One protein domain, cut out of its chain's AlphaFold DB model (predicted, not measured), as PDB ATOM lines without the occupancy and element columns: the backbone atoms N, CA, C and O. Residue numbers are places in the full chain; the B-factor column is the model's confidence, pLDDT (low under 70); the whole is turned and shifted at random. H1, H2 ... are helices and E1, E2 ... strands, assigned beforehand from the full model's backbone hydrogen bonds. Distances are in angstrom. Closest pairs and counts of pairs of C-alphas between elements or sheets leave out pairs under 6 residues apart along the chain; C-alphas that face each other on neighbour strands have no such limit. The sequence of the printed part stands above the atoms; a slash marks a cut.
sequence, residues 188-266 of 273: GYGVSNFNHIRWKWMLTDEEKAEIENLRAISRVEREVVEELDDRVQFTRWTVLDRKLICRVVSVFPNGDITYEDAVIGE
ATOM      1  N   GLY A 188      44.429  -1.399   9.759       56.66
ATOM      2  CA  GLY A 188      43.058  -1.535   9.255       56.66
ATOM      3  C   GLY A 188      42.036  -2.025  10.285       56.66
ATOM      4  O   GLY A 188      42.363  -2.454  11.389       56.66
ATOM      5  N   TYR A 189      40.757  -1.968   9.926       65.12
ATOM      6  CA  TYR A 189      39.694  -2.304  10.866       65.12
ATOM      7  C   TYR A 189      39.666  -3.817  11.146       65.12
ATOM      8  O   TYR A 189      39.411  -4.643  10.264       65.12
ATOM      9  N   GLY A 190      39.945  -4.180  12.398       70.44
ATOM     10  CA  GLY A 190      39.736  -5.531  12.914       70.44
ATOM     11  C   GLY A 190      38.253  -5.783  13.175       70.44
ATOM     12  O   GLY A 190      37.538  -4.898  13.647       70.44
ATOM     13  N   VAL A 191      37.779  -6.991  12.873       71.62
ATOM     14  CA  VAL A 191      36.421  -7.434  13.197       71.62
ATOM     15  C   VAL A 191      36.459  -8.791  13.889       71.62
ATOM     16  O   VAL A 191      37.165  -9.708  13.475       71.62
ATOM     17  N   SER A 192      35.652  -8.935  14.939       68.50
ATOM     18  CA  SER A 192      35.533 -10.174  15.723       68.50
ATOM     19  C   SER A 192      34.808 -11.302  14.981       68.50
ATOM     20  O   SER A 192      34.751 -12.437  15.447       68.50
ATOM     21  N   ASN A 193      34.195 -11.000  13.838       74.00
ATOM     22  CA  ASN A 193      33.409 -11.940  13.054       74.00
ATOM     23  C   ASN A 193      33.461 -11.533  11.578       74.00
ATOM     24  O   ASN A 193      33.318 -10.350  11.262       74.00
ATOM     25  N   PHE A 194      33.601 -12.506  10.675       77.69
ATOM     26  CA  PHE A 194      33.541 -12.273   9.229       77.69
ATOM     27  C   PHE A 194      32.241 -11.555   8.815       77.69
ATOM     28  O   PHE A 194      32.242 -10.661   7.972       77.69
ATOM     29  N   ASN A 195      31.113 -11.885   9.448       78.38
ATOM     30  CA  ASN A 195      29.810 -11.267   9.191       78.38
ATOM     31  C   ASN A 195      29.735  -9.791   9.602       78.38
ATOM     32  O   ASN A 195      28.813  -9.095   9.185       78.38
ATOM     33  N   HIS A 196      30.688  -9.299  10.396       81.44
ATOM     34  CA  HIS A 196      30.779  -7.885  10.763       81.44
ATOM     35  C   HIS A 196      31.583  -7.056   9.752       81.44
ATOM     36  O   HIS A 196      31.677  -5.835   9.907       81.44
ATOM     37  N   ILE A 197      32.143  -7.676   8.705       83.50
ATOM     38  CA  ILE A 197      32.776  -6.942   7.610       83.50
ATOM     39  C   ILE A 197      31.720  -6.068   6.925       83.50
ATOM     40  O   ILE A 197      30.664  -6.535   6.498       83.50
ATOM     41  N   ARG A 198      32.017  -4.771   6.807       84.44
ATOM     42  CA  ARG A 198      31.160  -3.809   6.110       84.44
ATOM     43  C   ARG A 198      31.360  -3.908   4.603       84.44
ATOM     44  O   ARG A 198      32.220  -3.245   4.023       84.44
ATOM     45  N   TRP A 199      30.547  -4.747   3.980       88.56
ATOM     46  CA  TRP A 199      30.448  -4.844   2.528       88.56
ATOM     47  C   TRP A 199      29.839  -3.569   1.935       88.56
ATOM     48  O   TRP A 199      29.013  -2.910   2.571       88.56
ATOM     49  N   LYS A 200      30.244  -3.221   0.711       88.88
ATOM     50  CA  LYS A 200      29.660  -2.096  -0.025       88.88
ATOM     51  C   LYS A 200      28.160  -2.328  -0.261       88.88
ATOM     52  O   LYS A 200      27.678  -3.461  -0.315       88.88
ATOM     53  N   TRP A 201      27.424  -1.244  -0.477       85.88
ATOM     54  CA  TRP A 201      26.009  -1.321  -0.836       85.88
ATOM     55  C   TRP A 201      25.809  -1.912  -2.239       85.88
ATOM     56  O   TRP A 201      26.573  -1.611  -3.152       85.88
ATOM     57  N   MET A 202      24.748  -2.714  -2.406       88.69
ATOM     58  CA  MET A 202      24.352  -3.359  -3.671       88.69
ATOM     59  C   MET A 202      25.458  -4.216  -4.312       88.69
ATOM     60  O   MET A 202      26.012  -3.877  -5.355       88.69
ATOM     61  N   LEU A 203      25.759  -5.357  -3.687       90.94
ATOM     62  CA  LEU A 203      26.660  -6.367  -4.250       90.94
ATOM     63  C   LEU A 203      26.081  -6.977  -5.535       90.94
ATOM     64  O   LEU A 203      24.884  -7.293  -5.586       90.94
ATOM     65  N   THR A 204      26.931  -7.187  -6.541       94.50
ATOM     66  CA  THR A 204      26.574  -7.988  -7.723       94.50
ATOM     67  C   THR A 204      26.410  -9.461  -7.341       94.50
ATOM     68  O   THR A 204      26.827  -9.891  -6.264       94.50
ATOM     69  N   ASP A 205      25.796 -10.264  -8.209       95.06
ATOM     70  CA  ASP A 205      25.651 -11.700  -7.940       95.06
ATOM     71  C   ASP A 205      27.007 -12.429  -7.929       95.06
ATOM     72  O   ASP A 205      27.201 -13.336  -7.121       95.06
ATOM     73  N   GLU A 206      27.972 -11.971  -8.733       92.56
ATOM     74  CA  GLU A 206      29.365 -12.441  -8.704       92.56
ATOM     75  C   GLU A 206      30.032 -12.145  -7.352       92.56
ATOM     76  O   GLU A 206      30.635 -13.031  -6.752       92.56
ATOM     77  N   GLU A 207      29.856 -10.934  -6.819       92.25
ATOM     78  CA  GLU A 207      30.423 -10.530  -5.527       92.25
ATOM     79  C   GLU A 207      29.789 -11.282  -4.351       92.25
ATOM     80  O   GLU A 207      30.475 -11.644  -3.397       92.25
ATOM     81  N   LYS A 208      28.480 -11.557  -4.409       91.81
ATOM     82  CA  LYS A 208      27.816 -12.408  -3.408       91.81
ATOM     83  C   LYS A 208      28.382 -13.827  -3.432       91.81
ATOM     84  O   LYS A 208      28.631 -14.391  -2.370       91.81
ATOM     85  N   ALA A 209      28.584 -14.392  -4.625       90.56
ATOM     86  CA  ALA A 209      29.155 -15.727  -4.783       90.56
ATOM     87  C   ALA A 209      30.606 -15.788  -4.277       90.56
ATOM     88  O   ALA A 209      30.983 -16.750  -3.609       90.56
ATOM     89  N   GLU A 210      31.401 -14.749  -4.534       89.44
ATOM     90  CA  GLU A 210      32.762 -14.622  -4.012       89.44
ATOM     91  C   GLU A 210      32.784 -14.568  -2.477       89.44
ATOM     92  O   GLU A 210      33.535 -15.316  -1.853       89.44
ATOM     93  N   ILE A 211      31.928 -13.749  -1.855       90.19
ATOM     94  CA  ILE A 211      31.824 -13.661  -0.389       90.19
ATOM     95  C   ILE A 211      31.460 -15.018   0.220       90.19
ATOM     96  O   ILE A 211      32.045 -15.413   1.229       90.19
ATOM     97  N   GLU A 212      30.526 -15.748  -0.386       88.19
ATOM     98  CA  GLU A 212      30.125 -17.064   0.111       88.19
ATOM     99  C   GLU A 212      31.246 -18.105  -0.041       88.19
ATOM    100  O   GLU A 212      31.482 -18.907   0.865       88.19
ATOM    101  N   ASN A 213      32.015 -18.045  -1.131       87.62
ATOM    102  CA  ASN A 213      33.208 -18.873  -1.303       87.62
ATOM    103  C   ASN A 213      34.274 -18.559  -0.237       87.62
ATOM    104  O   ASN A 213      34.816 -19.464   0.400       87.62
ATOM    105  N   LEU A 214      34.528 -17.272   0.024       85.56
ATOM    106  CA  LEU A 214      35.450 -16.842   1.077       85.56
ATOM    107  C   LEU A 214      35.003 -17.341   2.453       85.56
ATOM    108  O   LEU A 214      35.838 -17.829   3.212       85.56
ATOM    109  N   ARG A 215      33.701 -17.303   2.763       83.12
ATOM    110  CA  ARG A 215      33.162 -17.879   4.005       83.12
ATOM    111  C   ARG A 215      33.444 -19.370   4.115       83.12
ATOM    112  O   ARG A 215      33.965 -19.806   5.141       83.12
ATOM    113  N   ALA A 216      33.167 -20.135   3.062       82.56
ATOM    114  CA  ALA A 216      33.396 -21.577   3.054       82.56
ATOM    115  C   ALA A 216      34.878 -21.937   3.283       82.56
ATOM    116  O   ALA A 216      35.186 -22.869   4.029       82.56
ATOM    117  N   ILE A 217      35.800 -21.175   2.687       77.75
ATOM    118  CA  ILE A 217      37.249 -21.385   2.833       77.75
ATOM    119  C   ILE A 217      37.745 -20.927   4.209       77.75
ATOM    120  O   ILE A 217      38.629 -21.563   4.783       77.75
ATOM    121  N   SER A 218      37.165 -19.858   4.755       70.88
ATOM    122  CA  SER A 218      37.586 -19.255   6.020       70.88
ATOM    123  C   SER A 218      37.474 -20.195   7.225       70.88
ATOM    124  O   SER A 218      38.237 -20.045   8.175       70.88
ATOM    125  N   ARG A 219      36.535 -21.158   7.193       66.38
ATOM    126  CA  ARG A 219      36.204 -22.146   8.249       66.38
ATOM    127  C   ARG A 219      35.869 -21.579   9.639       66.38
ATOM    128  O   ARG A 219      35.393 -22.329  10.486       66.38
ATOM    129  N   VAL A 220      36.087 -20.288   9.883       61.22
ATOM    130  CA  VAL A 220      36.026 -19.647  11.196       61.22
ATOM    131  C   VAL A 220      35.143 -18.408  11.113       61.22
ATOM    132  O   VAL A 220      35.558 -17.338  10.673       61.22
ATOM    133  N   GLU A 221      33.901 -18.543  11.570       65.81
ATOM    134  CA  GLU A 221      32.941 -17.436  11.568       65.81
ATOM    135  C   GLU A 221      33.118 -16.477  12.750       65.81
ATOM    136  O   GLU A 221      32.532 -15.404  12.747       65.81
ATOM    137  N   ARG A 222      33.879 -16.830  13.787       67.06
ATOM    138  CA  ARG A 222      33.996 -16.040  15.023       67.06
ATOM    139  C   ARG A 222      35.440 -15.986  15.482       67.06
ATOM    140  O   ARG A 222      36.189 -16.909  15.202       67.06
ATOM    141  N   GLU A 223      35.794 -14.941  16.214       75.31
ATOM    142  CA  GLU A 223      37.059 -14.882  16.935       75.31
ATOM    143  C   GLU A 223      37.226 -16.131  17.805       75.31
ATOM    144  O   GLU A 223      36.344 -16.480  18.598       75.31
ATOM    145  N   VAL A 224      38.348 -16.818  17.611       79.75
ATOM    146  CA  VAL A 224      38.725 -17.998  18.388       79.75
ATOM    147  C   VAL A 224      39.889 -17.605  19.270       79.75
ATOM    148  O   VAL A 224      40.859 -17.020  18.786       79.75
ATOM    149  N   VAL A 225      39.777 -17.940  20.550       84.00
ATOM    150  CA  VAL A 225      40.873 -17.818  21.504       84.00
ATOM    151  C   VAL A 225      41.192 -19.206  22.015       84.00
ATOM    152  O   VAL A 225      40.293 -19.907  22.483       84.00
ATOM    153  N   GLU A 226      42.451 -19.590  21.886       87.00
ATOM    154  CA  GLU A 226      42.969 -20.896  22.261       87.00
ATOM    155  C   GLU A 226      44.104 -20.710  23.267       87.00
ATOM    156  O   GLU A 226      45.019 -19.916  23.043       87.00
ATOM    157  N   GLU A 227      44.017 -21.417  24.388       87.44
ATOM    158  CA  GLU A 227      45.085 -21.501  25.382       87.44
ATOM    159  C   GLU A 227      45.961 -22.698  25.013       87.44
ATOM    160  O   GLU A 227      45.477 -23.827  24.907       87.44
ATOM    161  N   LEU A 228      47.239 -22.434  24.764       87.69
ATOM    162  CA  LEU A 228      48.257 -23.434  24.477       87.69
ATOM    163  C   LEU A 228      49.259 -23.463  25.635       87.69
ATOM    164  O   LEU A 228      49.392 -22.484  26.368       87.69
ATOM    165  N   ASP A 229      50.009 -24.558  25.758       86.25
ATOM    166  CA  ASP A 229      50.972 -24.761  26.853       86.25
ATOM    167  C   ASP A 229      52.010 -23.625  26.987       86.25
ATOM    168  O   ASP A 229      52.559 -23.413  28.066       86.25
ATOM    169  N   ASP A 230      52.304 -22.905  25.896       90.75
ATOM    170  CA  ASP A 230      53.339 -21.870  25.833       90.75
ATOM    171  C   ASP A 230      52.840 -20.469  25.439       90.75
ATOM    172  O   ASP A 230      53.657 -19.546  25.377       90.75
ATOM    173  N   ARG A 231      51.541 -20.287  25.149       91.69
ATOM    174  CA  ARG A 231      50.966 -19.008  24.683       91.69
ATOM    175  C   ARG A 231      49.441 -19.008  24.661       91.69
ATOM    176  O   ARG A 231      48.807 -20.052  24.564       91.69
ATOM    177  N   VAL A 232      48.853 -17.817  24.586       91.44
ATOM    178  CA  VAL A 232      47.443 -17.635  24.214       91.44
ATOM    179  C   VAL A 232      47.367 -17.150  22.770       91.44
ATOM    180  O   VAL A 232      48.026 -16.181  22.385       91.44
ATOM    181  N   GLN A 233      46.573 -17.831  21.948       92.44
ATOM    182  CA  GLN A 233      46.439 -17.545  20.526       92.44
ATOM    183  C   GLN A 233      45.048 -17.000  20.199       92.44
ATOM    184  O   GLN A 233      44.030 -17.592  20.541       92.44
ATOM    185  N   PHE A 234      45.014 -15.883  19.478       89.19
ATOM    186  CA  PHE A 234      43.811 -15.214  19.004       89.19
ATOM    187  C   PHE A 234      43.753 -15.324  17.489       89.19
ATOM    188  O   PHE A 234      44.693 -14.941  16.798       89.19
ATOM    189  N   THR A 235      42.639 -15.798  16.948       86.12
ATOM    190  CA  THR A 235      42.396 -15.797  15.504       86.12
ATOM    191  C   THR A 235      41.280 -14.823  15.192       86.12
ATOM    192  O   THR A 235      40.169 -14.973  15.701       86.12
ATOM    193  N   ARG A 236      41.559 -13.833  14.342       83.81
ATOM    194  CA  ARG A 236      40.590 -12.790  13.985       83.81
ATOM    195  C   ARG A 236      40.689 -12.365  12.529       83.81
ATOM    196  O   ARG A 236      41.699 -12.565  11.857       83.81
ATOM    197  N   TRP A 237      39.644 -11.685  12.078       83.56
ATOM    198  CA  TRP A 237      39.548 -11.154  10.728       83.56
ATOM    199  C   TRP A 237      39.955  -9.687  10.701       83.56
ATOM    200  O   TRP A 237      39.482  -8.873  11.492       83.56
ATOM    201  N   THR A 238      40.833  -9.339   9.770       83.12
ATOM    202  CA  THR A 238      41.221  -7.954   9.495       83.12
ATOM    203  C   THR A 238      40.981  -7.670   8.025       83.12
ATOM    204  O   THR A 238      41.248  -8.519   7.173       83.12
ATOM    205  N   VAL A 239      40.488  -6.473   7.717       82.19
ATOM    206  CA  VAL A 239      40.467  -5.990   6.338       82.19
ATOM    207  C   VAL A 239      41.443  -4.835   6.200       82.19
ATOM    208  O   VAL A 239      41.348  -3.828   6.903       82.19
ATOM    209  N   LEU A 240      42.384  -4.992   5.277       84.81
ATOM    210  CA  LEU A 240      43.411  -4.004   4.972       84.81
ATOM    211  C   LEU A 240      43.584  -3.940   3.458       84.81
ATOM    212  O   LEU A 240      43.711  -4.979   2.819       84.81
ATOM    213  N   ASP A 241      43.535  -2.742   2.877       85.88
ATOM    214  CA  ASP A 241      43.718  -2.524   1.434       85.88
ATOM    215  C   ASP A 241      42.858  -3.438   0.542       85.88
ATOM    216  O   ASP A 241      43.303  -3.957  -0.480       85.88
ATOM    217  N   ARG A 242      41.592  -3.642   0.940       85.88
ATOM    218  CA  ARG A 242      40.637  -4.559   0.282       85.88
ATOM    219  C   ARG A 242      41.096  -6.023   0.252       85.88
ATOM    220  O   ARG A 242      40.637  -6.786  -0.594       85.88
ATOM    221  N   LYS A 243      41.970  -6.433   1.164       87.56
ATOM    222  CA  LYS A 243      42.335  -7.832   1.396       87.56
ATOM    223  C   LYS A 243      41.668  -8.340   2.660       87.56
ATOM    224  O   LYS A 243      41.630  -7.632   3.665       87.56
ATOM    225  N   LEU A 244      41.154  -9.563   2.595       86.44
ATOM    226  CA  LEU A 244      40.690 -10.292   3.765       86.44
ATOM    227  C   LEU A 244      41.887 -11.017   4.354       86.44
ATOM    228  O   LEU A 244      42.443 -11.908   3.712       86.44
ATOM    229  N   ILE A 245      42.258 -10.650   5.570       87.06
ATOM    230  CA  ILE A 245      43.383 -11.241   6.277       87.06
ATOM    231  C   ILE A 245      42.829 -12.015   7.469       87.06
ATOM    232  O   ILE A 245      42.139 -11.449   8.321       87.06
ATOM    233  N   CYS A 246      43.128 -13.310   7.521       86.56
ATOM    234  CA  CYS A 246      43.051 -14.070   8.758       86.56
ATOM    235  C   CYS A 246      44.348 -13.805   9.514       86.56
ATOM    236  O   CYS A 246      45.426 -14.156   9.035       86.56
ATOM    237  N   ARG A 247      44.241 -13.124  10.651       86.94
ATOM    238  CA  ARG A 247      45.376 -12.781  11.495       86.94
ATOM    239  C   ARG A 247      45.345 -13.666  12.724       86.94
ATOM    240  O   ARG A 247      44.407 -13.588  13.521       86.94
ATOM    241  N   VAL A 248      46.392 -14.458  12.873       89.56
ATOM    242  CA  VAL A 248      46.697 -15.176  14.101       89.56
ATOM    243  C   VAL A 248      47.625 -14.295  14.926       89.56
ATOM    244  O   VAL A 248      48.660 -13.840  14.445       89.56
ATOM    245  N   VAL A 249      47.226 -14.005  16.156       90.56
ATOM    246  CA  VAL A 249      48.025 -13.257  17.122       90.56
ATOM    247  C   VAL A 249      48.379 -14.193  18.256       90.56
ATOM    248  O   VAL A 249      47.489 -14.779  18.865       90.56
ATOM    249  N   SER A 250      49.661 -14.329  18.554       93.56
ATOM    250  CA  SER A 250      50.127 -15.129  19.680       93.56
ATOM    251  C   SER A 250      50.692 -14.219  20.753       93.56
ATOM    252  O   SER A 250      51.572 -13.411  20.469       93.56
ATOM    253  N   VAL A 251      50.173 -14.358  21.969       92.62
ATOM    254  CA  VAL A 251      50.636 -13.662  23.169       92.62
ATOM    255  C   VAL A 251      51.391 -14.665  24.030       92.62
ATOM    256  O   VAL A 251      50.811 -15.649  24.488       92.62
ATOM    257  N   PHE A 252      52.681 -14.424  24.228       92.75
ATOM    258  CA  PHE A 252      53.547 -15.293  25.018       92.75
ATOM    259  C   PHE A 252      53.603 -14.840  26.487       92.75
ATOM    260  O   PHE A 252      53.471 -13.644  26.763       92.75
ATOM    261  N   PRO A 253      53.876 -15.755  27.440       89.75
ATOM    262  CA  PRO A 253      53.983 -15.436  28.866       89.75
ATOM    263  C   PRO A 253      54.997 -14.342  29.211       89.75
ATOM    264  O   PRO A 253      54.855 -13.663  30.220       89.75
ATOM    265  N   ASN A 254      56.020 -14.153  28.376       89.00
ATOM    266  CA  ASN A 254      57.042 -13.123  28.555       89.00
ATOM    267  C   ASN A 254      56.613 -11.727  28.055       89.00
ATOM    268  O   ASN A 254      57.400 -10.788  28.151       89.00
ATOM    269  N   GLY A 255      55.402 -11.583  27.511       87.94
ATOM    270  CA  GLY A 255      54.896 -10.334  26.946       87.94
ATOM    271  C   GLY A 255      55.150 -10.151  25.453       87.94
ATOM    272  O   GLY A 255      54.641  -9.175  24.889       87.94
ATOM    273  N   ASP A 256      55.879 -11.060  24.802       90.50
ATOM    274  CA  ASP A 256      56.082 -11.002  23.357       90.50
ATOM    275  C   ASP A 256      54.763 -11.248  22.620       90.50
ATOM    276  O   ASP A 256      53.937 -12.072  23.021       90.50
ATOM    277  N   ILE A 257      54.575 -10.529  21.509       89.38
ATOM    278  CA  ILE A 257      53.418 -10.705  20.634       89.38
ATOM    279  C   ILE A 257      53.887 -10.918  19.202       89.38
ATOM    280  O   ILE A 257      54.541 -10.050  18.615       89.38
ATOM    281  N   THR A 258      53.503 -12.048  18.614       90.75
ATOM    282  CA  THR A 258      53.723 -12.330  17.193       90.75
ATOM    283  C   THR A 258      52.416 -12.255  16.416       90.75
ATOM    284  O   THR A 258      51.323 -12.437  16.954       90.75
ATOM    285  N   TYR A 259      52.543 -11.928  15.133       88.94
ATOM    286  CA  TYR A 259      51.426 -11.759  14.215       88.94
ATOM    287  C   TYR A 259      51.718 -12.571  12.963       88.94
ATOM    288  O   TYR A 259      52.739 -12.354  12.308       88.94
ATOM    289  N   GLU A 260      50.811 -13.472  12.625       90.06
ATOM    290  CA  GLU A 260      50.864 -14.269  11.409       90.06
ATOM    291  C   GLU A 260      49.633 -13.949  10.565       90.06
ATOM    292  O   GLU A 260      48.494 -14.180  10.970       90.06
ATOM    293  N   ASP A 261      49.878 -13.382   9.385       89.25
ATOM    294  CA  ASP A 261      48.831 -12.950   8.469       89.25
ATOM    295  C   ASP A 261      48.724 -13.920   7.296       89.25
ATOM    296  O   ASP A 261      49.678 -14.130   6.545       89.25
ATOM    297  N   ALA A 262      47.525 -14.455   7.092       87.31
ATOM    298  CA  ALA A 262      47.168 -15.208   5.902       87.31
ATOM    299  C   ALA A 262      46.159 -14.409   5.074       87.31
ATOM    300  O   ALA A 262      45.055 -14.103   5.534       87.31
ATOM    301  N   VAL A 263      46.522 -14.076   3.834       87.88
ATOM    302  CA  VAL A 263      45.590 -13.457   2.883       87.88
ATOM    303  C   VAL A 263      44.626 -14.531   2.389       87.88
ATOM    304  O   VAL A 263      45.023 -15.454   1.683       87.88
ATOM    305  N   ILE A 264      43.359 -14.405   2.775       87.69
ATOM    306  CA  ILE A 264      42.290 -15.343   2.418       87.69
ATOM    307  C   ILE A 264      41.565 -14.893   1.148       87.69
ATOM    308  O   ILE A 264      41.089 -15.721   0.378       87.69
ATOM    309  N   GLY A 265      41.501 -13.582   0.913       85.56
ATOM    310  CA  GLY A 265      40.864 -13.002  -0.266       85.56
ATOM    311  C   GLY A 265      41.433 -11.634  -0.613       85.56
ATOM    312  O   GLY A 265      41.965 -10.932   0.249       85.56
ATOM    313  N   GLU A 266      41.302 -11.241  -1.874       89.62
ATOM    314  CA  GLU A 266      41.786  -9.963  -2.400       89.62
ATOM    315  C   GLU A 266      40.676  -9.221  -3.149       89.62
ATOM    316  O   GLU A 266      39.670  -9.808  -3.521       89.62
TER     317      GLU A 266
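This is residues 188 to 266 of the 273 residues of an uncharacterized protein of Deltaproteobacteria bacterium (UniProt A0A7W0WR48). A long, strongly twisted meander of antiparallel hairpins, E2 to E5, makes a narrow slab, and the helix H1, whose last part packs over one end of E5, carries the long axis on beyond it. The short strand E1 lies beside the far part of E3, and a long unnamed stretch, residues 192 to 204, leads from it to H1. The printed part has 79 residues, with the elements E1, H1, E2, E3, E4, E5 along the chain, in a mixed class and a branched antiparallel sheet. The outline is a rod spanning 47 by 22 by 17 A, only just loose and close to compact, with a radius of gyration of the C-alphas of 14.2 A.

E1, residues 189 to 191, is antiparallel to E3, residues 231 to 240, with N 191 and O 237 2.9 A apart. H1, residues 205 to 218, is on the sheet at a height of 9.6 A, from a local plane fitted to 6 C-alphas, only just enough. It lies over E5, residues 257 to 265, slantwise to the strands, at 34 degrees on the local plane; their closest C-alphas, Leu 214 and Gly 265, are 6.8 A apart. In H1 every O i to N i+4 pair is within hydrogen-bond range. E2, residues 224 to 228, forms a hairpin with E3, with N 226 and O 233 2.9 A apart. E1 and E2 lie on one side of E3, which bends by 57 degrees at residue 237, and E4, residues 243 to 251, on the other. E3 and E4 form a hairpin, with N 234 and O 249 2.8 A apart, and so do E4 and E5, with N 248 and O 260 2.8 A apart. E1 and E5 are apart.

E1 begins at C-alpha 189 (39.694, -2.304, 10.866). H1 is 19.9 A long, E2 12.5 A, E3 25.9 A, E4 24.0 A and E5 24.5 A, ending at C-alpha 265 (40.864, -13.002, -0.266).

The farthest C-alphas, Asp 205 and Asn 254, are 48.2 A apart. The printed part has no cut; the link from E1 to H1 is long. Residues 188 to 189, 192 and 219 to 222 are under pLDDT 70.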